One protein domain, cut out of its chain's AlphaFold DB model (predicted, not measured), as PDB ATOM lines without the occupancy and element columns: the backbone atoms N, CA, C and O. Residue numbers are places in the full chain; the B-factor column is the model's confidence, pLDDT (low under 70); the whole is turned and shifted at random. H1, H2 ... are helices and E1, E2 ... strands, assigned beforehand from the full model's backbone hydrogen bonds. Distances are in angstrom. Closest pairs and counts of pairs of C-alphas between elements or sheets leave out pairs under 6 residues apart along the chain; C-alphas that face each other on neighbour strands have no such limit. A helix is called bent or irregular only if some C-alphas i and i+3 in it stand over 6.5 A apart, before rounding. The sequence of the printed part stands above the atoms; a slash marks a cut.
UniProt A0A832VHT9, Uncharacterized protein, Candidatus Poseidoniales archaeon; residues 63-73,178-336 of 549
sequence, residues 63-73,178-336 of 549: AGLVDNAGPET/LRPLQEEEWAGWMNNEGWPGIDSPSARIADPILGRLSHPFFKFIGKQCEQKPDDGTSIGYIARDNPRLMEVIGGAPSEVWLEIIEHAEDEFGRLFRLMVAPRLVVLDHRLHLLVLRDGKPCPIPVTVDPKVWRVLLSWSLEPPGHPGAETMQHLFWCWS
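What this domain is: This is residues 63 to 73 and 178 to 336 of the 549 residues of an uncharacterized protein of Candidatus Poseidoniales archaeon (UniProt A0A832VHT9). Two lobes meet near one end of helix H8: one is a group of short helices, H3 to H7, and the other is a small, strongly twisted sheet of three strands with H9 beside it and H8 grazing it. H8 reaches from the sheet's lobe to the helical lobe, where its last residues meet H3 and H6, while H1 packs on its first half and H2 grazes the sheet. The printed part has 170 residues, with H1 to H7, then E1, E2 and E3, then H8 and H9 along the chain; the sheet has the order E1, E2, E3, all antiparallel. The class is mostly helix. The whole is compact, with a radius of gyration of the C-alphas of 16.5 A and spans of 44 by 38 by 30 A.

Where its parts are: H1 holds residues 63 to 67, with C-alpha 63 at (15.148, -37.224, 94.531). After the cut, H2 holds residues 185 to 193 and measures 12.1 A from first to last C-alpha. Residues 194 to 215 have no named element; H3 follows with residues 216 to 224, 12.7 A long. H4 is residues 235 to 240, H5 residues 243 to 249, and H6 residues 251 to 262, 16.8 A long. H7, residues 264 to 272, is only just irregular: C-alphas 266 and 269 are 6.54 A apart. E1 holds residues 280 to 283, E2 residues 286 to 293, 19.4 A long, and E3 residues 296 to 301, 16.1 A long. H8 holds residues 306 to 317, 16.1 A long, with C-alpha 306 at (17.559, -28.460, 89.057). H9, residues 323 to 334, measures 15.6 A and ends with C-alpha 334 at (1.126, -44.575, 90.855).

How they stand to each other: H8 is the hub, touching four helices. With residues 307 to 311 alone it touches H1, the closest C-alphas being those of Val 66 and Val 308, 6.0 A apart. H8 and H9 touch about perpendicular, at 76 degrees, with the C-alphas of Trp 315 and Gly 324 4.0 A apart. H6 and H8 touch only at their ends, where the C-alphas of Pro 253 and Leu 317 are 5.8 A apart. H3 and H8 only just touch, with 3 pairs of C-alphas within 8 A, and only at their ends; the closest are those of Phe 217 and Leu 317, 5.0 A. H5 and H6 form a helical hairpin at a shallow tilt of 8 degrees, opposite ways, with the C-alphas of Met 246 and Ser 254 5.3 A apart. H3 and H4 touch about perpendicular, at 88 degrees, the C-alphas of Gly 222 and Ala 239 being 4.3 A apart. H6 and H7 are close but not clearly touching, with the C-alphas of Ile 260 and Glu 267 6.7 A apart. E1, E2 and E3 form a meander, each strand the antiparallel neighbour of the one before. Between E1 and E2, N 281 and O 288 are within hydrogen-bond range at 2.9 A; between E2 and E3, N 298 and O 291 are at 2.8 A. E2 bends by 53 degrees at residue 290. H9 is on the sheet at a height over the sheet of 5.7 A, over none of its strands; its closest C-alpha pair with E2 is Phe 332 and Val 291, 4.1 A. H8 only grazes the sheet with residues 309 to 316. H2 is only just on the sheet, with 5 pairs of C-alphas within 10 A, and only grazes it with residues 186 to 190. Every O i to N i+4 pair is within hydrogen-bond range in H1, H2, H4, H5 and H6; the counts are 4 of 5 in H3, 3 of 5 in H7, 7 of 8 in H8 and 6 of 8 in H9.

The domain as a whole: The two C-alphas farthest apart are those of Glu 226 and Asp 294, 46.5 A. Residues 74 to 177 are not printed, and C-alphas 73 and 178 are 31.7 A apart across this cut. Of the links that are printed whole, H2 to H3 is long, with 22 residues; within it, residues 195 to 196 pair antiparallel with residues 275 to 276. The mean pLDDT of the printed part is 92.2, and no printed residue is under 70.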
ATOM      1  N   ALA A  63      13.699 -37.062  94.639       91.25
ATOM      2  CA  ALA A  63      15.148 -37.224  94.531       91.25
ATOM      3  C   ALA A  63      15.529 -38.678  94.198       91.25
ATOM      4  O   ALA A  63      16.231 -38.914  93.222       91.25
ATOM      5  N   GLY A  64      14.979 -39.654  94.930       90.12
ATOM      6  CA  GLY A  64      15.239 -41.074  94.677       90.12
ATOM      7  C   GLY A  64      14.739 -41.564  93.314       90.12
ATOM      8  O   GLY A  64      15.412 -42.349  92.652       90.12
ATOM      9  N   LEU A  65      13.594 -41.057  92.841       90.31
ATOM     10  CA  LEU A  65      13.097 -41.332  91.489       90.31
ATOM     11  C   LEU A  65      14.099 -40.872  90.417       90.31
ATOM     12  O   LEU A  65      14.354 -41.585  89.451       90.31
ATOM     13  N   VAL A  66      14.666 -39.683  90.605       88.56
ATOM     14  CA  VAL A  66      15.601 -39.041  89.673       88.56
ATOM     15  C   VAL A  66      16.985 -39.687  89.712       88.56
ATOM     16  O   VAL A  66      17.642 -39.759  88.678       88.56
ATOM     17  N   ASP A  67      17.407 -40.227  90.855       84.44
ATOM     18  CA  ASP A  67      18.655 -40.994  90.961       84.44
ATOM     19  C   ASP A  67      18.626 -42.288  90.120       84.44
ATOM     20  O   ASP A  67      19.676 -42.799  89.734       84.44
ATOM     21  N   ASN A  68      17.433 -42.790  89.779       78.75
ATOM     22  CA  ASN A  68      17.237 -43.951  88.905       78.75
ATOM     23  C   ASN A  68      17.080 -43.588  87.412       78.75
ATOM     24  O   ASN A  68      16.904 -44.481  86.587       78.75
ATOM     25  N   ALA A  69      17.130 -42.302  87.044       78.69
ATOM     26  CA  ALA A  69      16.764 -41.804  85.713       78.69
ATOM     27  C   ALA A  69      17.842 -41.953  84.621       78.69
ATOM     28  O   ALA A  69      17.731 -41.317  83.577       78.69
ATOM     29  N   GLY A  70      18.871 -42.769  84.861       82.69
ATOM     30  CA  GLY A  70      19.984 -42.964  83.933       82.69
ATOM     31  C   GLY A  70      21.126 -41.947  84.100       82.69
ATOM     32  O   GLY A  70      21.068 -41.030  84.928       82.69
ATOM     33  N   PRO A  71      22.238 -42.136  83.369       88.88
ATOM     34  CA  PRO A  71      23.386 -41.243  83.418       88.88
ATOM     35  C   PRO A  71      23.062 -39.852  82.859       88.88
ATOM     36  O   PRO A  71      22.295 -39.674  81.921       88.88
ATOM     37  N   GLU A  72      23.769 -38.835  83.353       89.12
ATOM     38  CA  GLU A  72      23.628 -37.446  82.890       89.12
ATOM     39  C   GLU A  72      23.867 -37.258  81.376       89.12
ATOM     40  O   GLU A  72      23.416 -36.276  80.788       89.12
ATOM     41  N   THR A  73      24.573 -38.186  80.727       89.81
ATOM     42  CA  THR A  73      24.788 -38.182  79.275       89.81
ATOM     43  C   THR A  73      23.511 -38.381  78.467       89.81
ATOM     44  O   THR A  73      23.498 -37.981  77.310       89.81
ATOM     45  N   LEU A 178      -1.590 -23.712  85.827       95.44
ATOM     46  CA  LEU A 178      -2.721 -24.280  86.546       95.44
ATOM     47  C   LEU A 178      -3.429 -23.174  87.327       95.44
ATOM     48  O   LEU A 178      -2.804 -22.421  88.070       95.44
ATOM     49  N   ARG A 179      -4.744 -23.082  87.137       91.81
ATOM     50  CA  ARG A 179      -5.648 -22.332  88.015       91.81
ATOM     51  C   ARG A 179      -6.324 -23.313  88.977       91.81
ATOM     52  O   ARG A 179      -6.348 -24.503  88.676       91.81
ATOM     53  N   PRO A 180      -6.905 -22.859  90.095       89.00
ATOM     54  CA  PRO A 180      -7.823 -23.694  90.858       89.00
ATOM     55  C   PRO A 180      -8.941 -24.221  89.943       89.00
ATOM     56  O   PRO A 180      -9.580 -23.438  89.235       89.00
ATOM     57  N   LEU A 181      -9.127 -25.543  89.937       92.38
ATOM     58  CA  LEU A 181     -10.135 -26.247  89.143       92.38
ATOM     59  C   LEU A 181     -11.110 -26.974  90.068       92.38
ATOM     60  O   LEU A 181     -10.704 -27.559  91.076       92.38
ATOM     61  N   GLN A 182     -12.383 -26.969  89.697       90.31
ATOM     62  CA  GLN A 182     -13.390 -27.875  90.235       90.31
ATOM     63  C   GLN A 182     -13.170 -29.296  89.700       90.31
ATOM     64  O   GLN A 182     -12.496 -29.514  88.695       90.31
ATOM     65  N   GLU A 183     -13.767 -30.281  90.370       88.44
ATOM     66  CA  GLU A 183     -13.574 -31.707  90.071       88.44
ATOM     67  C   GLU A 183     -13.846 -32.069  88.600       88.44
ATOM     68  O   GLU A 183     -13.040 -32.761  87.985       88.44
ATOM     69  N   GLU A 184     -14.934 -31.559  88.019       90.06
ATOM     70  CA  GLU A 184     -15.341 -31.872  86.641       90.06
ATOM     71  C   GLU A 184     -14.625 -31.003  85.584       90.06
ATOM     72  O   GLU A 184     -14.575 -31.378  84.412       90.06
ATOM     73  N   GLU A 185     -13.993 -29.886  85.980       91.62
ATOM     74  CA  GLU A 185     -13.218 -29.027  85.064       91.62
ATOM     75  C   GLU A 185     -11.898 -29.682  84.621       91.62
ATOM     76  O   GLU A 185     -11.331 -29.315  83.589       91.62
ATOM     77  N   TRP A 186     -11.399 -30.664  85.381       93.50
ATOM     78  CA  TRP A 186     -10.137 -31.341  85.085       93.50
ATOM     79  C   TRP A 186     -10.118 -32.012  83.718       93.50
ATOM     80  O   TRP A 186      -9.089 -31.980  83.050       93.50
ATOM     81  N   ALA A 187     -11.237 -32.595  83.289       91.69
ATOM     82  CA  ALA A 187     -11.309 -33.257  81.994       91.69
ATOM     83  C   ALA A 187     -11.100 -32.269  80.836       91.69
ATOM     84  O   ALA A 187     -10.344 -32.544  79.904       91.69
ATOM     85  N   GLY A 188     -11.693 -31.079  80.931       90.75
ATOM     86  CA  GLY A 188     -11.560 -30.041  79.913       90.75
ATOM     87  C   GLY A 188     -10.153 -29.490  79.904       90.75
ATOM     88  O   GLY A 188      -9.534 -29.370  78.852       90.75
ATOM     89  N   TRP A 189      -9.608 -29.243  81.093       93.56
ATOM     90  CA  TRP A 189      -8.239 -28.775  81.237       93.56
ATOM     91  C   TRP A 189      -7.214 -29.781  80.687       93.56
ATOM     92  O   TRP A 189      -6.350 -29.386  79.910       93.56
ATOM     93  N   MET A 190      -7.328 -31.077  81.007       93.00
ATOM     94  CA  MET A 190      -6.411 -32.117  80.508       93.00
ATOM     95  C   MET A 190      -6.437 -32.236  78.983       93.00
ATOM     96  O   MET A 190      -5.383 -32.365  78.362       93.00
ATOM     97  N   ASN A 191      -7.628 -32.174  78.384       89.56
ATOM     98  CA  ASN A 191      -7.792 -32.267  76.938       89.56
ATOM     99  C   ASN A 191      -7.287 -31.001  76.223       89.56
ATOM    100  O   ASN A 191      -6.579 -31.112  75.227       89.56
ATOM    101  N   ASN A 192      -7.586 -29.811  76.757       90.12
ATOM    102  CA  ASN A 192      -7.236 -28.532  76.128       90.12
ATOM    103  C   ASN A 192      -5.756 -28.160  76.295       90.12
ATOM    104  O   ASN A 192      -5.183 -27.491  75.439       90.12
ATOM    105  N   GLU A 193      -5.131 -28.563  77.402       92.62
ATOM    106  CA  GLU A 193      -3.715 -28.284  77.666       92.62
ATOM    107  C   GLU A 193      -2.777 -29.407  77.195       92.62
ATOM    108  O   GLU A 193      -1.548 -29.236  77.213       92.62
ATOM    109  N   GLY A 194      -3.351 -30.539  76.775       92.38
ATOM    110  CA  GLY A 194      -2.654 -31.666  76.167       92.38
ATOM    111  C   GLY A 194      -2.200 -31.397  74.737       92.38
ATOM    112  O   GLY A 194      -2.627 -30.453  74.078       92.38
ATOM    113  N   TRP A 195      -1.297 -32.237  74.250       92.75
ATOM    114  CA  TRP A 195      -0.743 -32.141  72.901       92.75
ATOM    115  C   TRP A 195      -0.740 -33.511  72.219       92.75
ATOM    116  O   TRP A 195      -0.643 -34.528  72.905       92.75
ATOM    117  N   PRO A 196      -0.863 -33.570  70.885       91.19
ATOM    118  CA  PRO A 196      -0.690 -34.806  70.144       91.19
ATOM    119  C   PRO A 196       0.739 -35.336  70.285       91.19
ATOM    120  O   PRO A 196       1.667 -34.583  70.594       91.19
ATOM    121  N   GLY A 197       0.924 -36.630  70.021       91.19
ATOM    122  CA  GLY A 197       2.262 -37.224  69.993       91.19
ATOM    123  C   GLY A 197       3.182 -36.525  68.992       91.19
ATOM    124  O   GLY A 197       4.342 -36.294  69.304       91.19
ATOM    125  N   ILE A 198       2.646 -36.100  67.846       92.19
ATOM    126  CA  ILE A 198       3.346 -35.309  66.826       92.19
ATOM    127  C   ILE A 198       2.407 -34.259  66.216       92.19
ATOM    128  O   ILE A 198       1.188 -34.384  66.304       92.19
ATOM    129  N   ASP A 199       2.964 -33.210  65.616       88.06
ATOM    130  CA  ASP A 199       2.230 -32.064  65.065       88.06
ATOM    131  C   ASP A 199       1.431 -32.373  63.789       88.06
ATOM    132  O   ASP A 199       0.479 -31.655  63.493       88.06
ATOM    133  N   SER A 200       1.784 -33.432  63.057       89.75
ATOM    134  CA  SER A 200       1.204 -33.756  61.751       89.75
ATOM    135  C   SER A 200       1.120 -35.271  61.508       89.75
ATOM    136  O   SER A 200       2.012 -35.999  61.948       89.75
ATOM    137  N   PRO A 201       0.108 -35.773  60.766       88.00
ATOM    138  CA  PRO A 201       0.027 -37.183  60.382       88.00
ATOM    139  C   PRO A 201       1.044 -37.594  59.307       88.00
ATOM    140  O   PRO A 201       1.193 -38.784  59.050       88.00
ATOM    141  N   SER A 202       1.728 -36.639  58.666       88.06
ATOM    142  CA  SER A 202       2.742 -36.902  57.641       88.06
ATOM    143  C   SER A 202       3.882 -35.893  57.712       88.06
ATOM    144  O   SER A 202       3.661 -34.697  57.922       88.06
ATOM    145  N   ALA A 203       5.107 -36.353  57.452       86.31
ATOM    146  CA  ALA A 203       6.277 -35.484  57.401       86.31
ATOM    147  C   ALA A 203       6.157 -34.362  56.353       86.31
ATOM    148  O   ALA A 203       6.727 -33.290  56.547       86.31
ATOM    149  N   ARG A 204       5.387 -34.587  55.279       86.31
ATOM    150  CA  ARG A 204       5.257 -33.661  54.142       86.31
ATOM    151  C   ARG A 204       4.330 -32.476  54.397       86.31
ATOM    152  O   ARG A 204       4.376 -31.512  53.644       86.31
ATOM    153  N   ILE A 205       3.478 -32.550  55.417       88.00
ATOM    154  CA  ILE A 205       2.556 -31.458  55.737       88.00
ATOM    155  C   ILE A 205       3.336 -30.397  56.512       88.00
ATOM    156  O   ILE A 205       3.882 -30.670  57.594       88.00
ATOM    157  N   ALA A 206       3.386 -29.205  55.923       89.00
ATOM    158  CA  ALA A 206       4.004 -28.023  56.502       89.00
ATOM    159  C   ALA A 206       2.991 -27.165  57.270       89.00
ATOM    160  O   ALA A 206       3.328 -26.638  58.336       89.00
ATOM    161  N   ASP A 207       1.757 -27.100  56.768       88.75
ATOM    162  CA  ASP A 207       0.708 -26.214  57.261       88.75
ATOM    163  C   ASP A 207       0.326 -26.489  58.727       88.75
ATOM    164  O   ASP A 207       0.349 -27.638  59.194       88.75
ATOM    165  N   PRO A 208      -0.047 -25.448  59.490       84.56
ATOM    166  CA  PRO A 208      -0.572 -25.619  60.835       84.56
ATOM    167  C   PRO A 208      -1.938 -26.320  60.819       84.56
ATOM    168  O   PRO A 208      -2.892 -25.869  60.193       84.56
ATOM    169  N   ILE A 209      -2.067 -27.397  61.598       82.12
ATOM    170  CA  ILE A 209      -3.352 -28.073  61.807       82.12
ATOM    171  C   ILE A 209      -4.120 -27.359  62.925       82.12
ATOM    172  O   ILE A 209      -3.690 -27.339  64.084       82.12
ATOM    173  N   LEU A 210      -5.275 -26.781  62.581       73.81
ATOM    174  CA  LEU A 210      -6.116 -26.026  63.512       73.81
ATOM    175  C   LEU A 210      -6.505 -26.852  64.748       73.81
ATOM    176  O   LEU A 210      -6.789 -28.047  64.682       73.81
ATOM    177  N   GLY A 211      -6.509 -26.188  65.907       70.25
ATOM    178  CA  GLY A 211      -6.902 -26.789  67.185       70.25
ATOM    179  C   GLY A 211      -5.905 -27.795  67.776       70.25
ATOM    180  O   GLY A 211      -6.175 -28.354  68.837       70.25
ATOM    181  N   ARG A 212      -4.746 -28.028  67.144       75.88
ATOM    182  CA  ARG A 212      -3.703 -28.931  67.653       75.88
ATOM    183  C   ARG A 212      -2.509 -28.144  68.186       75.88
ATOM    184  O   ARG A 212      -1.943 -27.292  67.509       75.88
ATOM    185  N   LEU A 213      -2.093 -28.454  69.414       84.94
ATOM    186  CA  LEU A 213      -0.828 -27.957  69.956       84.94
ATOM    187  C   LEU A 213       0.348 -28.742  69.357       84.94
ATOM    188  O   LEU A 213       0.204 -29.901  68.992       84.94
ATOM    189  N   SER A 214       1.534 -28.142  69.283       90.50
ATOM    190  CA  SER A 214       2.755 -28.879  68.928       90.50
ATOM    191  C   SER A 214       3.358 -29.559  70.157       90.50
ATOM    192  O   SER A 214       3.302 -29.007  71.263       90.50
ATOM    193  N   HIS A 215       3.989 -30.721  69.959       95.38
ATOM    194  CA  HIS A 215       4.752 -31.391  71.014       95.38
ATOM    195  C   HIS A 215       5.811 -30.432  71.604       95.38
ATOM    196  O   HIS A 215       6.472 -29.721  70.834       95.38
ATOM    197  N   PRO A 216       6.024 -30.395  72.937       96.81
ATOM    198  CA  PRO A 216       6.967 -29.476  73.576       96.81
ATOM    199  C   PRO A 216       8.385 -29.522  73.006       96.81
ATOM    200  O   PRO A 216       9.032 -28.482  72.934       96.81
ATOM    201  N   PHE A 217       8.847 -30.697  72.566       97.44
ATOM    202  CA  PHE A 217      10.155 -30.848  71.924       97.44
ATOM    203  C   PHE A 217      10.249 -30.073  70.609       97.44
ATOM    204  O   PHE A 217      11.110 -29.207  70.479       97.44
ATOM    205  N   PHE A 218       9.321 -30.284  69.675       96.31
ATOM    206  CA  PHE A 218       9.304 -29.525  68.424       96.31
ATOM    207  C   PHE A 218       9.115 -28.030  68.667       96.31
ATOM    208  O   PHE A 218       9.761 -27.208  68.031       96.31
ATOM    209  N   LYS A 219       8.302 -27.653  69.655       95.56
ATOM    210  CA  LYS A 219       8.148 -26.247  70.029       95.56
ATOM    211  C   LYS A 219       9.457 -25.629  70.532       95.56
ATOM    212  O   LYS A 219       9.796 -24.512  70.150       95.56
ATOM    213  N   PHE A 220      10.201 -26.366  71.357       97.25
ATOM    214  CA  PHE A 220      11.505 -25.961  71.873       97.25
ATOM    215  C   PHE A 220      12.547 -25.805  70.757       97.25
ATOM    216  O   PHE A 220      13.250 -24.796  70.720       97.25
ATOM    217  N   ILE A 221      12.621 -26.760  69.828       97.38
ATOM    218  CA  ILE A 221      13.518 -26.692  68.667       97.38
ATOM    219  C   ILE A 221      13.111 -25.531  67.748       97.38
ATOM    220  O   ILE A 221      13.910 -24.632  67.503       97.38
ATOM    221  N   GLY A 222      11.846 -25.468  67.330       95.88
ATOM    222  CA  GLY A 222      11.352 -24.463  66.388       95.88
ATOM    223  C   GLY A 222      11.472 -23.021  66.891       95.88
ATOM    224  O   GLY A 222      11.719 -22.112  66.104       95.88
ATOM    225  N   LYS A 223      11.377 -22.770  68.206       95.12
ATOM    226  CA  LYS A 223      11.587 -21.418  68.765       95.12
ATOM    227  C   LYS A 223      13.017 -20.902  68.624       95.12
ATOM    228  O   LYS A 223      13.204 -19.684  68.618       95.12
ATOM    229  N   GLN A 224      13.990 -21.805  68.543       93.94
ATOM    230  CA  GLN A 224      15.402 -21.469  68.371       93.94
ATOM    231  C   GLN A 224      15.768 -21.256  66.898       93.94
ATOM    232  O   GLN A 224      16.809 -20.671  66.616       93.94
ATOM    233  N   CYS A 225      14.909 -21.676  65.966       93.25
ATOM    234  CA  CYS A 225      15.100 -21.422  64.546       93.25
ATOM    235  C   CYS A 225      14.900 -19.936  64.209       93.25
ATOM    236  O   CYS A 225      14.096 -19.220  64.825       93.25
ATOM    237  N   GLU A 226      15.633 -19.473  63.195       88.88
ATOM    238  CA  GLU A 226      15.483 -18.122  62.644       88.88
ATOM    239  C   GLU A 226      14.121 -17.963  61.963       88.88
ATOM    240  O   GLU A 226      13.418 -16.981  62.218       88.88
ATOM    241  N   GLN A 227      13.715 -18.972  61.181       90.69
ATOM    242  CA  GLN A 227      12.391 -19.049  60.572       90.69
ATOM    243  C   GLN A 227      11.302 -19.042  61.649       90.69
ATOM    244  O   GLN A 227      11.390 -19.742  62.663       90.69
ATOM    245  N   LYS A 228      10.265 -18.233  61.428       91.31
ATOM    246  CA  LYS A 228       9.088 -18.138  62.294       91.31
ATOM    247  C   LYS A 228       7.882 -18.754  61.587       91.31
ATOM    248  O   LYS A 228       7.837 -18.686  60.365       91.31
ATOM    249  N   PRO A 229       6.951 -19.365  62.340       90.38
ATOM    250  CA  PRO A 229       5.748 -19.940  61.753       90.38
ATOM    251  C   PRO A 229       4.887 -18.856  61.102       90.38
ATOM    252  O   PRO A 229       4.805 -17.738  61.621       90.38
ATOM    253  N   ASP A 230       4.236 -19.225  60.007       90.12
ATOM    254  CA  ASP A 230       3.294 -18.417  59.233       90.12
ATOM    255  C   ASP A 230       2.077 -19.268  58.817       90.12
ATOM    256  O   ASP A 230       1.877 -20.368  59.342       90.12
ATOM    257  N   ASP A 231       1.248 -18.754  57.907       85.44
ATOM    258  CA  ASP A 231       0.016 -19.427  57.476       85.44
ATOM    259  C   ASP A 231       0.280 -20.757  56.744       85.44
ATOM    260  O   ASP A 231      -0.582 -21.632  56.766       85.44
ATOM    261  N   GLY A 232       1.465 -20.933  56.143       87.31
ATOM    262  CA  GLY A 232       1.855 -22.141  55.401       87.31
ATOM    263  C   GLY A 232       2.888 -23.022  56.114       87.31
ATOM    264  O   GLY A 232       3.231 -24.106  55.645       87.31
ATOM    265  N   THR A 233       3.432 -22.574  57.250       91.19
ATOM    266  CA  THR A 233       4.437 -23.327  58.007       91.19
ATOM    267  C   THR A 233       4.189 -23.311  59.506       91.19
ATOM    268  O   THR A 233       4.268 -22.297  60.200       91.19
ATOM    269  N   SER A 234       3.975 -24.505  60.049       93.12
ATOM    270  CA  SER A 234       3.863 -24.731  61.482       93.12
ATOM    271  C   SER A 234       5.229 -24.736  62.175       93.12
ATOM    272  O   SER A 234       6.258 -25.111  61.613       93.12
ATOM    273  N   ILE A 235       5.240 -24.398  63.469       93.19
ATOM    274  CA  ILE A 235       6.451 -24.506  64.299       93.19
ATOM    275  C   ILE A 235       6.965 -25.949  64.403       93.19
ATOM    276  O   ILE A 235       8.164 -26.165  64.575       93.19
ATOM    277  N   GLY A 236       6.063 -26.930  64.296       93.12
ATOM    278  CA  GLY A 236       6.407 -28.346  64.272       93.12
ATOM    279  C   GLY A 236       7.176 -28.719  63.010       93.12
ATOM    280  O   GLY A 236       8.254 -29.301  63.107       93.12
ATOM    281  N   TYR A 237       6.691 -28.278  61.848       93.62
ATOM    282  CA  TYR A 237       7.393 -28.442  60.580       93.62
ATOM    283  C   TYR A 237       8.774 -27.778  60.595       93.62
ATOM    284  O   TYR A 237       9.766 -28.444  60.309       93.62
ATOM    285  N   ILE A 238       8.860 -26.513  61.028       94.75
ATOM    286  CA  ILE A 238      10.138 -25.790  61.151       94.75
ATOM    287  C   ILE A 238      11.124 -26.584  62.013       94.75
ATOM    288  O   ILE A 238      12.299 -26.689  61.681       94.75
ATOM    289  N   ALA A 239      10.667 -27.171  63.118       94.81
ATOM    290  CA  ALA A 239      11.529 -27.989  63.956       94.81
ATOM    291  C   ALA A 239      12.009 -29.259  63.242       94.81
ATOM    292  O   ALA A 239      13.204 -29.541  63.271       94.81
ATOM    293  N   ARG A 240      11.101 -30.003  62.596       93.00
ATOM    294  CA  ARG A 240      11.408 -31.242  61.856       93.00
ATOM    295  C   ARG A 240      12.381 -31.012  60.696       93.00
ATOM    296  O   ARG A 240      13.228 -31.863  60.454       93.00
ATOM    297  N   ASP A 241      12.315 -29.848  60.056       93.38
ATOM    298  CA  ASP A 241      13.231 -29.434  58.983       93.38
ATOM    299  C   ASP A 241      14.630 -29.015  59.494       93.38
ATOM    300  O   ASP A 241      15.538 -28.720  58.722       93.38
ATOM    301  N   ASN A 242      14.849 -29.015  60.817       94.44
ATOM    302  CA  ASN A 242      16.109 -28.618  61.452       94.44
ATOM    303  C   ASN A 242      16.753 -29.745  62.299       94.44
ATOM    304  O   ASN A 242      17.053 -29.537  63.481       94.44
ATOM    305  N   PRO A 243      17.062 -30.929  61.721       94.69
ATOM    306  CA  PRO A 243      17.646 -32.057  62.463       94.69
ATOM    307  C   PRO A 243      19.012 -31.726  63.081       94.69
ATOM    308  O   PRO A 243      19.308 -32.143  64.198       94.69
ATOM    309  N   ARG A 244      19.809 -30.865  62.431       95.62
ATOM    310  CA  ARG A 244      21.097 -30.384  62.969       95.62
ATOM    311  C   ARG A 244      20.954 -29.735  64.344       95.62
ATOM    312  O   ARG A 244      21.829 -29.875  65.194       95.62
ATOM    313  N   LEU A 245      19.858 -29.011  64.580       95.69
ATOM    314  CA  LEU A 245      19.616 -28.399  65.880       95.69
ATOM    315  C   LEU A 245      19.296 -29.473  66.930       95.69
ATOM    316  O   LEU A 245      19.806 -29.401  68.047       95.69
ATOM    317  N   MET A 246      18.536 -30.509  66.566       96.88
ATOM    318  CA  MET A 246      18.273 -31.653  67.448       96.88
ATOM    319  C   MET A 246      19.569 -32.386  67.822       96.88
ATOM    320  O   MET A 246      19.763 -32.693  68.999       96.88
ATOM    321  N   GLU A 247      20.489 -32.584  66.871       96.81
ATOM    322  CA  GLU A 247      21.823 -33.169  67.104       96.81
ATOM    323  C   GLU A 247      22.690 -32.314  68.048       96.81
ATOM    324  O   GLU A 247      23.427 -32.833  68.897       96.81
ATOM    325  N   VAL A 248      22.613 -30.985  67.917       96.25
ATOM    326  CA  VAL A 248      23.316 -30.043  68.801       96.25
ATOM    327  C   VAL A 248      22.778 -30.135  70.227       96.25
ATOM    328  O   VAL A 248      23.583 -30.185  71.162       96.25
ATOM    329  N   ILE A 249      21.455 -30.203  70.393       96.62
ATOM    330  CA  ILE A 249      20.801 -30.394  71.694       96.62
ATOM    331  C   ILE A 249      21.162 -31.764  72.285       96.62
ATOM    332  O   ILE A 249      21.565 -31.834  73.449       96.62
ATOM    333  N   GLY A 250      21.099 -32.827  71.480       96.44
ATOM    334  CA  GLY A 250      21.421 -34.206  71.849       96.44
ATOM    335  C   GLY A 250      20.624 -34.761  73.040       96.44
ATOM    336  O   GLY A 250      19.650 -34.166  73.499       96.44
ATOM    337  N   GLY A 251      21.084 -35.897  73.572       96.12
ATOM    338  CA  GLY A 251      20.403 -36.617  74.650       96.12
ATOM    339  C   GLY A 251      19.269 -37.503  74.131       96.12
ATOM    340  O   GLY A 251      18.903 -37.432  72.958       96.12
ATOM    341  N   ALA A 252      18.698 -38.306  75.027       96.00
ATOM    342  CA  ALA A 252      17.696 -39.314  74.704       96.00
ATOM    343  C   ALA A 252      16.483 -38.750  73.937       96.00
ATOM    344  O   ALA A 252      16.107 -39.358  72.936       96.00
ATOM    345  N   PRO A 253      15.906 -37.574  74.285       96.94
ATOM    346  CA  PRO A 253      14.801 -37.023  73.502       96.94
ATOM    347  C   PRO A 253      15.181 -36.747  72.043       96.94
ATOM    348  O   PRO A 253      14.437 -37.117  71.142       96.94
ATOM    349  N   SER A 254      16.338 -36.121  71.795       97.25
ATOM    350  CA  SER A 254      16.772 -35.802  70.430       97.25
ATOM    351  C   SER A 254      17.094 -37.047  69.615       97.25
ATOM    352  O   SER A 254      16.717 -37.103  68.452       97.25
ATOM    353  N   GLU A 255      17.791 -38.020  70.206       96.62
ATOM    354  CA  GLU A 255      18.183 -39.262  69.524       96.62
ATOM    355  C   GLU A 255      16.955 -40.018  69.016       96.62
ATOM    356  O   GLU A 255      16.879 -40.366  67.841       96.62
ATOM    357  N   VAL A 256      15.949 -40.165  69.877       95.62
ATOM    358  CA  VAL A 256      14.706 -40.848  69.527       95.62
ATOM    359  C   VAL A 256      13.898 -40.068  68.484       95.62
ATOM    360  O   VAL A 256      13.350 -40.654  67.555       95.62
ATOM    361  N   TRP A 257      13.796 -38.741  68.617       96.38
ATOM    362  CA  TRP A 257      13.064 -37.945  67.629       96.38
ATOM    363  C   TRP A 257      13.725 -37.973  66.251       96.38
ATOM    364  O   TRP A 257      13.009 -38.020  65.254       96.38
ATOM    365  N   LEU A 258      15.058 -37.973  66.188       96.12
ATOM    366  CA  LEU A 258      15.796 -38.119  64.933       96.12
ATOM    367  C   LEU A 258      15.498 -39.471  64.273       96.12
ATOM    368  O   LEU A 258      15.156 -39.489  63.095       96.12
ATOM    369  N   GLU A 259      15.508 -40.567  65.036       94.25
ATOM    370  CA  GLU A 259      15.144 -41.905  64.541       94.25
ATOM    371  C   GLU A 259      13.709 -41.942  63.975       94.25
ATOM    372  O   GLU A 259      13.474 -42.442  62.875       94.25
ATOM    373  N   ILE A 260      12.741 -41.344  64.680       93.94
ATOM    374  CA  ILE A 260      11.343 -41.271  64.216       93.94
ATOM    375  C   ILE A 260      11.216 -40.452  62.925       93.94
ATOM    376  O   ILE A 260      10.418 -40.794  62.053       93.94
ATOM    377  N   ILE A 261      11.969 -39.357  62.793       92.44
ATOM    378  CA  ILE A 261      11.943 -38.511  61.593       92.44
ATOM    379  C   ILE A 261      12.567 -39.241  60.398       92.44
ATOM    380  O   ILE A 261      12.051 -39.125  59.286       92.44
ATOM    381  N   GLU A 262      13.623 -40.028  60.612       88.62
ATOM    382  CA  GLU A 262      14.233 -40.868  59.574       88.62
ATOM    383  C   GLU A 262      13.283 -41.975  59.074       88.62
ATOM    384  O   GLU A 262      13.345 -42.358  57.903       88.62
ATOM    385  N   HIS A 263      12.357 -42.445  59.919       83.50
ATOM    386  CA  HIS A 263      11.377 -43.501  59.617       83.50
ATOM    387  C   HIS A 263       9.918 -42.999  59.607       83.50
ATOM    388  O   HIS A 263       8.985 -43.698  60.006       83.50
ATOM    389  N   ALA A 264       9.708 -41.768  59.135       76.69
ATOM    390  CA  ALA A 264       8.460 -41.029  59.318       76.69
ATOM    391  C   ALA A 264       7.188 -41.649  58.703       76.69
ATOM    392  O   ALA A 264       6.088 -41.322  59.156       76.69
ATOM    393  N   GLU A 265       7.304 -42.491  57.670       72.12
ATOM    394  CA  GLU A 265       6.148 -42.978  56.896       72.12
ATOM    395  C   GLU A 265       5.197 -43.861  57.724       72.12
ATOM    396  O   GLU A 265       3.981 -43.759  57.553       72.12
ATOM    397  N   ASP A 266       5.722 -44.625  58.689       75.19
ATOM    398  CA  ASP A 266       4.923 -45.540  59.517       75.19
ATOM    399  C   ASP A 266       4.520 -44.922  60.871       75.19
ATOM    400  O   ASP A 266       3.411 -45.134  61.378       75.19
ATOM    401  N   GLU A 267       5.395 -44.102  61.461       86.50
ATOM    402  CA  GLU A 267       5.246 -43.654  62.851       86.50
ATOM    403  C   GLU A 267       4.423 -42.367  63.013       86.50
ATOM    404  O   GLU A 267       3.718 -42.210  64.016       86.50
ATOM    405  N   PHE A 268       4.431 -41.453  62.033       90.62
ATOM    406  CA  PHE A 268       3.735 -40.162  62.162       90.62
ATOM    407  C   PHE A 268       2.226 -40.348  62.312       90.62
ATOM    408  O   PHE A 268       1.609 -39.784  63.217       90.62
ATOM    409  N   GLY A 269       1.628 -41.198  61.474       87.56
ATOM    410  CA  GLY A 269       0.199 -41.487  61.533       87.56
ATOM    411  C   GLY A 269      -0.222 -42.108  62.869       87.56
ATOM    412  O   GLY A 269      -1.306 -41.805  63.374       87.56
ATOM    413  N   ARG A 270       0.632 -42.950  63.471       88.44
ATOM    414  CA  ARG A 270       0.404 -43.539  64.800       88.44
ATOM    415  C   ARG A 270       0.496 -42.472  65.891       88.44
ATOM    416  O   ARG A 270      -0.466 -42.295  66.639       88.44
ATOM    417  N   LEU A 271       1.604 -41.732  65.952       91.44
ATOM    418  CA  LEU A 271       1.859 -40.700  66.962       91.44
ATOM    419  C   LEU A 271       0.838 -39.558  66.907       91.44
ATOM    420  O   LEU A 271       0.444 -39.034  67.949       91.44
ATOM    421  N   PHE A 272       0.352 -39.202  65.716       89.56
ATOM    422  CA  PHE A 272      -0.629 -38.130  65.533       89.56
ATOM    423  C   PHE A 272      -1.989 -38.470  66.164       89.56
ATOM    424  O   PHE A 272      -2.732 -37.589  66.608       89.56
ATOM    425  N   ARG A 273      -2.314 -39.767  66.253       86.69
ATOM    426  CA  ARG A 273      -3.530 -40.272  66.909       86.69
ATOM    427  C   ARG A 273      -3.402 -40.381  68.429       86.69
ATOM    428  O   ARG A 273      -4.413 -40.606  69.096       86.69
ATOM    429  N   LEU A 274      -2.194 -40.244  68.972       90.19
ATOM    430  CA  LEU A 274      -1.955 -40.219  70.411       90.19
ATOM    431  C   LEU A 274      -2.120 -38.804  70.960       90.19
ATOM    432  O   LEU A 274      -1.935 -37.817  70.251       90.19
ATOM    433  N   MET A 275      -2.429 -38.723  72.250       90.75
ATOM    434  CA  MET A 275      -2.448 -37.481  73.017       90.75
ATOM    435  C   MET A 275      -1.630 -37.658  74.289       90.75
ATOM    436  O   MET A 275      -1.633 -38.720  74.911       90.75
ATOM    437  N   VAL A 276      -0.968 -36.588  74.702       93.12
ATOM    438  CA  VAL A 276      -0.174 -36.493  75.921       93.12
ATOM    439  C   VAL A 276      -0.787 -35.417  76.795       93.12
ATOM    440  O   VAL A 276      -0.928 -34.264  76.390       93.12
ATOM    441  N   ALA A 277      -1.170 -35.802  78.008       93.25
ATOM    442  CA  ALA A 277      -1.691 -34.883  79.000       93.25
ATOM    443  C   ALA A 277      -0.514 -34.244  79.746       93.25
ATOM    444  O   ALA A 277       0.436 -34.955  80.102       93.25
ATOM    445  N   PRO A 278      -0.567 -32.932  80.023       93.50
ATOM    446  CA  PRO A 278       0.488 -32.248  80.751       93.50
ATOM    447  C   PRO A 278       0.668 -32.859  82.138       93.50
ATOM    448  O   PRO A 278      -0.301 -33.127  82.848       93.50
ATOM    449  N   ARG A 279       1.923 -33.057  82.543       95.81
ATOM    450  CA  ARG A 279       2.268 -33.584  83.874       95.81
ATOM    451  C   ARG A 279       2.973 -32.569  84.759       95.81
ATOM    452  O   ARG A 279       2.950 -32.714  85.975       95.81
ATOM    453  N   LEU A 280       3.557 -31.529  84.171       97.81
ATOM    454  CA  LEU A 280       4.220 -30.451  84.896       97.81
ATOM    455  C   LEU A 280       3.415 -29.166  84.762       97.81
ATOM    456  O   LEU A 280       3.019 -28.773  83.663       97.81
ATOM    457  N   VAL A 281       3.190 -28.503  85.889       97.94
ATOM    458  CA  VAL A 281       2.410 -27.270  85.944       97.94
ATOM    459  C   VAL A 281       3.088 -26.216  86.797       97.94
ATOM    460  O   VAL A 281       3.869 -26.522  87.695       97.94
ATOM    461  N   VAL A 282       2.760 -24.961  86.517       97.56
ATOM    462  CA  VAL A 282       3.102 -23.827  87.363       97.56
ATOM    463  C   VAL A 282       1.839 -23.357  88.065       97.56
ATOM    464  O   VAL A 282       0.859 -22.981  87.417       97.56
ATOM    465  N   LEU A 283       1.893 -23.390  89.393       95.50
ATOM    466  CA  LEU A 283       0.870 -22.897  90.307       95.50
ATOM    467  C   LEU A 283       1.568 -21.968  91.300       95.50
ATOM    468  O   LEU A 283       2.576 -22.351  91.893       95.50
ATOM    469  N   ASP A 284       1.078 -20.734  91.415       92.81
ATOM    470  CA  ASP A 284       1.629 -19.696  92.299       92.81
ATOM    471  C   ASP A 284       3.149 -19.492  92.151       92.81
ATOM    472  O   ASP A 284       3.891 -19.417  93.127       92.81
ATOM    473  N   HIS A 285       3.625 -19.420  90.900       95.31
ATOM    474  CA  HIS A 285       5.048 -19.289  90.533       95.31
ATOM    475  C   HIS A 285       5.943 -20.451  90.988       95.31
ATOM    476  O   HIS A 285       7.168 -20.303  90.999       95.31
ATOM    477  N   ARG A 286       5.368 -21.609  91.328       96.94
ATOM    478  CA  ARG A 286       6.107 -22.813  91.727       96.94
ATOM    479  C   ARG A 286       5.839 -23.989  90.803       96.94
ATOM    480  O   ARG A 286       4.721 -24.167  90.310       96.94
ATOM    481  N   LEU A 287       6.861 -24.811  90.597       98.06
ATOM    482  CA  LEU A 287       6.784 -26.017  89.791       98.06
ATOM    483  C   LEU A 287       6.064 -27.109  90.576       98.06
ATOM    484  O   LEU A 287       6.421 -27.427  91.710       98.06
ATOM    485  N   HIS A 288       5.067 -27.707  89.945       97.81
ATOM    486  CA  HIS A 288       4.313 -28.816  90.495       97.81
ATOM    487  C   HIS A 288       4.264 -29.975  89.503       97.81
ATOM    488  O   HIS A 288       4.224 -29.781  88.286       97.81
ATOM    489  N   LEU A 289       4.237 -31.186  90.048       97.38
ATOM    490  CA  LEU A 289       3.955 -32.415  89.324       97.38
ATOM    491  C   LEU A 289       2.486 -32.769  89.559       97.38
ATOM    492  O   LEU A 289       2.022 -32.791  90.699       97.38
ATOM    493  N   LEU A 290       1.753 -33.049  88.487       97.25
ATOM    494  CA  LEU A 290       0.405 -33.584  88.582       97.25
ATOM    495  C   LEU A 290       0.469 -35.070  88.894       97.25
ATOM    496  O   LEU A 290       1.084 -35.852  88.169       97.25
ATOM    497  N   VAL A 291      -0.220 -35.448  89.960       96.12
ATOM    498  CA  VAL A 291      -0.381 -36.830  90.395       96.12
ATOM    499  C   VAL A 291      -1.848 -37.105  90.658       96.12
ATOM    500  O   VAL A 291      -2.635 -36.188  90.873       96.12
ATOM    501  N   LEU A 292      -2.222 -38.370  90.660       95.44
ATOM    502  CA  LEU A 292      -3.489 -38.806  91.197       95.44
ATOM    503  C   LEU A 292      -3.335 -38.965  92.714       95.44
ATOM    504  O   LEU A 292      -2.291 -39.416  93.203       95.44
ATOM    505  N   ARG A 293      -4.332 -38.495  93.460       93.50
ATOM    506  CA  ARG A 293      -4.464 -38.711  94.900       93.50
ATOM    507  C   ARG A 293      -5.937 -38.868  95.230       93.50
ATOM    508  O   ARG A 293      -6.737 -38.022  94.837       93.50
ATOM    509  N   ASP A 294      -6.285 -39.939  95.936       90.88
ATOM    510  CA  ASP A 294      -7.669 -40.226  96.348       90.88
ATOM    511  C   ASP A 294      -8.657 -40.177  95.165       90.88
ATOM    512  O   ASP A 294      -9.785 -39.696  95.263       90.88
ATOM    513  N   GLY A 295      -8.190 -40.646  94.004       90.94
ATOM    514  CA  GLY A 295      -8.969 -40.706  92.773       90.94
ATOM    515  C   GLY A 295      -9.148 -39.380  92.034       90.94
ATOM    516  O   GLY A 295      -9.912 -39.348  91.071       90.94
ATOM    517  N   LYS A 296      -8.445 -38.307  92.419       92.50
ATOM    518  CA  LYS A 296      -8.528 -36.996  91.755       92.50
ATOM    519  C   LYS A 296      -7.149 -36.465  91.362       92.50
ATOM    520  O   LYS A 296      -6.178 -36.712  92.082       92.50
ATOM    521  N   PRO A 297      -7.026 -35.729  90.241       95.19
ATOM    522  CA  PRO A 297      -5.789 -35.031  89.923       95.19
ATOM    523  C   PRO A 297      -5.454 -34.000  91.004       95.19
ATOM    524  O   PRO A 297      -6.309 -33.239  91.460       95.19
ATOM    525  N   CYS A 298      -4.194 -33.978  91.413       94.75
ATOM    526  CA  CYS A 298      -3.685 -33.148  92.489       94.75
ATOM    527  C   CYS A 298      -2.275 -32.653  92.126       94.75
ATOM    528  O   CYS A 298      -1.401 -33.471  91.826       94.75
ATOM    529  N   PRO A 299      -2.016 -31.334  92.142       95.88
ATOM    530  CA  PRO A 299      -0.662 -30.816  92.009       95.88
ATOM    531  C   PRO A 299       0.113 -31.028  93.313       95.88
ATOM    532  O   PRO A 299      -0.341 -30.642  94.390       95.88
ATOM    533  N   ILE A 300       1.314 -31.595  93.221       95.19
ATOM    534  CA  ILE A 300       2.269 -31.659  94.332       95.19
ATOM    535  C   ILE A 300       3.497 -30.802  94.023       95.19
ATOM    536  O   ILE A 300       3.940 -30.780  92.875       95.19
ATOM    537  N   PRO A 301       4.055 -30.079  95.008       95.19
ATOM    538  CA  PRO A 301       5.218 -29.239  94.767       95.19
ATOM    539  C   PRO A 301       6.422 -30.099  94.378       95.19
ATOM    540  O   PRO A 301       6.695 -31.126  95.002       95.19
ATOM    541  N   VAL A 302       7.153 -29.662  93.356       96.94
ATOM    542  CA  VAL A 302       8.452 -30.232  92.998       96.94
ATOM    543  C   VAL A 302       9.525 -29.566  93.854       96.94
ATOM    544  O   VAL A 302       9.496 -28.356  94.086       96.94
ATOM    545  N   THR A 303      10.483 -30.354  94.338       93.94
ATOM    546  CA  THR A 303      11.627 -29.850  95.109       93.94
ATOM    547  C   THR A 303      12.362 -28.756  94.337       93.94
ATOM    548  O   THR A 303      12.522 -28.856  93.120       93.94
ATOM    549  N   VAL A 304      12.858 -27.729  95.036       95.38
ATOM    550  CA  VAL A 304      13.669 -26.665  94.426       95.38
ATOM    551  C   VAL A 304      15.095 -27.167  94.170       95.38
ATOM    552  O   VAL A 304      16.027 -26.818  94.892       95.38
ATOM    553  N   ASP A 305      15.234 -28.046  93.179       94.56
ATOM    554  CA  ASP A 305      16.491 -28.675  92.777       94.56
ATOM    555  C   ASP A 305      16.514 -28.924  91.251       94.56
ATOM    556  O   ASP A 305      15.772 -29.779  90.751       94.56
ATOM    557  N   PRO A 306      17.389 -28.239  90.488       94.31
ATOM    558  CA  PRO A 306      17.559 -28.460  89.057       94.31
ATOM    559  C   PRO A 306      17.929 -29.889  88.669       94.31
ATOM    560  O   PRO A 306      17.651 -30.276  87.535       94.31
ATOM    561  N   LYS A 307      18.508 -30.696  89.572       93.81
ATOM    562  CA  LYS A 307      18.741 -32.125  89.308       93.81
ATOM    563  C   LYS A 307      17.438 -32.881  89.076       93.81
ATOM    564  O   LYS A 307      17.405 -33.768  88.231       93.81
ATOM    565  N   VAL A 308      16.377 -32.498  89.785       95.88
ATOM    566  CA  VAL A 308      15.034 -33.051  89.600       95.88
ATOM    567  C   VAL A 308      14.384 -32.439  88.364       95.88
ATOM    568  O   VAL A 308      13.877 -33.163  87.508       95.88
ATOM    569  N   TRP A 309      14.443 -31.111  88.224       97.25
ATOM    570  CA  TRP A 309      13.789 -30.405  87.117       97.25
ATOM    571  C   TRP A 309      14.274 -30.886  85.748       97.25
ATOM    572  O   TRP A 309      13.456 -31.125  84.864       97.25
ATOM    573  N   ARG A 310      15.589 -31.067  85.578       97.00
ATOM    574  CA  ARG A 310      16.192 -31.503  84.310       97.00
ATOM    575  C   ARG A 310      15.705 -32.872  83.845       97.00
ATOM    576  O   ARG A 310      15.483 -33.049  82.653       97.00
ATOM    577  N   VAL A 311      15.507 -33.808  84.772       97.06
ATOM    578  CA  VAL A 311      15.042 -35.162  84.455       97.06
ATOM    579  C   VAL A 311      13.565 -35.136  84.089       97.06
ATOM    580  O   VAL A 311      13.203 -35.613  83.018       97.06
ATOM    581  N   LEU A 312      12.726 -34.497  84.911       97.38
ATOM    582  CA  LEU A 312      11.288 -34.395  84.633       97.38
ATOM    583  C   LEU A 312      11.010 -33.686  83.299       97.38
ATOM    584  O   LEU A 312      10.107 -34.079  82.558       97.38
ATOM    585  N   LEU A 313      11.793 -32.652  82.979       97.38
ATOM    586  CA  LEU A 313      11.707 -31.964  81.693       97.38
ATOM    587  C   LEU A 313      12.186 -32.840  80.540       97.38
ATOM    588  O   LEU A 313      11.485 -32.906  79.539       97.38
ATOM    589  N   SER A 314      13.320 -33.533  80.682       97.44
ATOM    590  CA  SER A 314      13.823 -34.455  79.654       97.44
ATOM    591  C   SER A 314      12.791 -35.526  79.310       97.44
ATOM    592  O   SER A 314      12.435 -35.678  78.146       97.44
ATOM    593  N   TRP A 315      12.223 -36.189  80.318       96.88
ATOM    594  CA  TRP A 315      11.180 -37.198  80.127       96.88
ATOM    595  C   TRP A 315       9.921 -36.653  79.447       96.88
ATOM    596  O   TRP A 315       9.272 -37.362  78.689       96.88
ATOM    597  N   SER A 316       9.574 -35.387  79.695       96.75
ATOM    598  CA  SER A 316       8.415 -34.736  79.065       96.75
ATOM    599  C   SER A 316       8.666 -34.302  77.613       96.75
ATOM    600  O   SER A 316       7.733 -33.861  76.940       96.75
ATOM    601  N   LEU A 317       9.917 -34.359  77.146       97.50
ATOM    602  CA  LEU A 317      10.309 -34.045  75.771       97.50
ATOM    603  C   LEU A 317      10.408 -35.295  74.888       97.50
ATOM    604  O   LEU A 317      10.414 -35.160  73.665       97.50
ATOM    605  N   GLU A 318      10.468 -36.486  75.482       96.75
ATOM    606  CA  GLU A 318      10.460 -37.753  74.747       96.75
ATOM    607  C   GLU A 318       9.109 -38.006  74.053       96.75
ATOM    608  O   GLU A 318       8.072 -37.534  74.533       96.75
ATOM    609  N   PRO A 319       9.090 -38.761  72.939       95.00
ATOM    610  CA  PRO A 319       7.844 -39.148  72.292       95.00
ATOM    611  C   PRO A 319       7.030 -40.137  73.144       95.00
ATOM    612  O   PRO A 319       7.595 -40.910  73.925       95.00
ATOM    613  N   PRO A 320       5.699 -40.197  72.954       93.56
ATOM    614  CA  PRO A 320       4.860 -41.227  73.564       93.56
ATOM    615  C   PRO A 320       5.340 -42.648  73.242       93.56
ATOM    616  O   PRO A 320       5.641 -42.960  72.090       93.56
ATOM    617  N   GLY A 321       5.343 -43.526  74.247       91.06
ATOM    618  CA  GLY A 321       5.828 -44.905  74.133       91.06
ATOM    619  C   GLY A 321       7.309 -45.093  74.478       91.06
ATOM    620  O   GLY A 321       7.749 -46.232  74.613       91.06
ATOM    621  N   HIS A 322       8.067 -44.010  74.685       93.06
ATOM    622  CA  HIS A 322       9.462 -44.082  75.128       93.06
ATOM    623  C   HIS A 322       9.601 -44.036  76.657       93.06
ATOM    624  O   HIS A 322       8.693 -43.554  77.344       93.06
ATOM    625  N   PRO A 323      10.714 -44.551  77.222       92.56
ATOM    626  CA  PRO A 323      10.849 -44.788  78.659       92.56
ATOM    627  C   PRO A 323      10.549 -43.576  79.548       92.56
ATOM    628  O   PRO A 323       9.851 -43.726  80.554       92.56
ATOM    629  N   GLY A 324      11.026 -42.379  79.200       93.44
ATOM    630  CA  GLY A 324      10.780 -41.164  79.971       93.44
ATOM    631  C   GLY A 324       9.322 -40.714  79.905       93.44
ATOM    632  O   GLY A 324       8.703 -40.464  80.944       93.44
ATOM    633  N   ALA A 325       8.731 -40.694  78.709       94.56
ATOM    634  CA  ALA A 325       7.322 -40.345  78.526       94.56
ATOM    635  C   ALA A 325       6.390 -41.330  79.261       94.56
ATOM    636  O   ALA A 325       5.480 -40.917  79.987       94.56
ATOM    637  N   GLU A 326       6.671 -42.633  79.156       94.12
ATOM    638  CA  GLU A 326       5.973 -43.702  79.880       94.12
ATOM    639  C   GLU A 326       6.116 -43.555  81.398       94.12
ATOM    640  O   GLU A 326       5.149 -43.751  82.142       94.12
ATOM    641  N   THR A 327       7.303 -43.159  81.866       94.25
ATOM    642  CA  THR A 327       7.566 -42.874  83.280       94.25
ATOM    643  C   THR A 327       6.698 -41.711  83.754       94.25
ATOM    644  O   THR A 327       5.966 -41.861  84.730       94.25
ATOM    645  N   MET A 328       6.672 -40.582  83.040       95.19
ATOM    646  CA  MET A 328       5.819 -39.435  83.388       95.19
ATOM    647  C   MET A 328       4.324 -39.782  83.362       95.19
ATOM    648  O   MET A 328       3.574 -39.350  84.243       95.19
ATOM    649  N   GLN A 329       3.881 -40.589  82.394       94.88
ATOM    650  CA  GLN A 329       2.501 -41.068  82.315       94.88
ATOM    651  C   GLN A 329       2.125 -41.927  83.525       94.88
ATOM    652  O   GLN A 329       1.098 -41.679  84.154       94.88
ATOM    653  N   HIS A 330       2.936 -42.924  83.877       95.38
ATOM    654  CA  HIS A 330       2.612 -43.849  84.964       95.38
ATOM    655  C   HIS A 330       2.842 -43.249  86.352       95.38
ATOM    656  O   HIS A 330       2.156 -43.637  87.303       95.38
ATOM    657  N   LEU A 331       3.746 -42.274  86.471       95.25
ATOM    658  CA  LEU A 331       3.987 -41.531  87.704       95.25
ATOM    659  C   LEU A 331       2.721 -40.809  88.168       95.25
ATOM    660  O   LEU A 331       2.400 -40.864  89.354       95.25
ATOM    661  N   PHE A 332       1.959 -40.228  87.231       96.56
ATOM    662  CA  PHE A 332       0.652 -39.636  87.522       96.56
ATOM    663  C   PHE A 332      -0.261 -40.630  88.253       96.56
ATOM    664  O   PHE A 332      -0.848 -40.284  89.270       96.56
ATOM    665  N   TRP A 333      -0.333 -41.878  87.795       96.12
ATOM    666  CA  TRP A 333      -1.246 -42.885  88.345       96.12
ATOM    667  C   TRP A 333      -0.755 -43.567  89.627       96.12
ATOM    668  O   TRP A 333      -1.577 -44.031  90.412       96.12
ATOM    669  N   CYS A 334       0.560 -43.693  89.823       96.19
ATOM    670  CA  CYS A 334       1.126 -44.575  90.855       96.19
ATOM    671  C   CYS A 334       1.736 -43.836  92.058       96.19
ATOM    672  O   CYS A 334       2.125 -44.476  93.044       96.19
ATOM    673  N   TRP A 335       1.846 -42.503  91.991       95.44
ATOM    674  CA  TRP A 335       2.542 -41.701  92.999       95.44
ATOM    675  C   TRP A 335       1.977 -41.871  94.413       95.44
ATOM    676  O   TRP A 335       2.726 -42.149  95.357       95.44
ATOM    677  N   SER A 336       0.666 -41.682  94.563       93.12
ATOM    678  CA  SER A 336      -0.005 -41.694  95.866       93.12
ATOM    679  C   SER A 336      -0.340 -43.123  96.316       93.12
ATOM    680  O   SER A 336      -0.146 -43.451  97.486       93.12
TER     681      SER A 336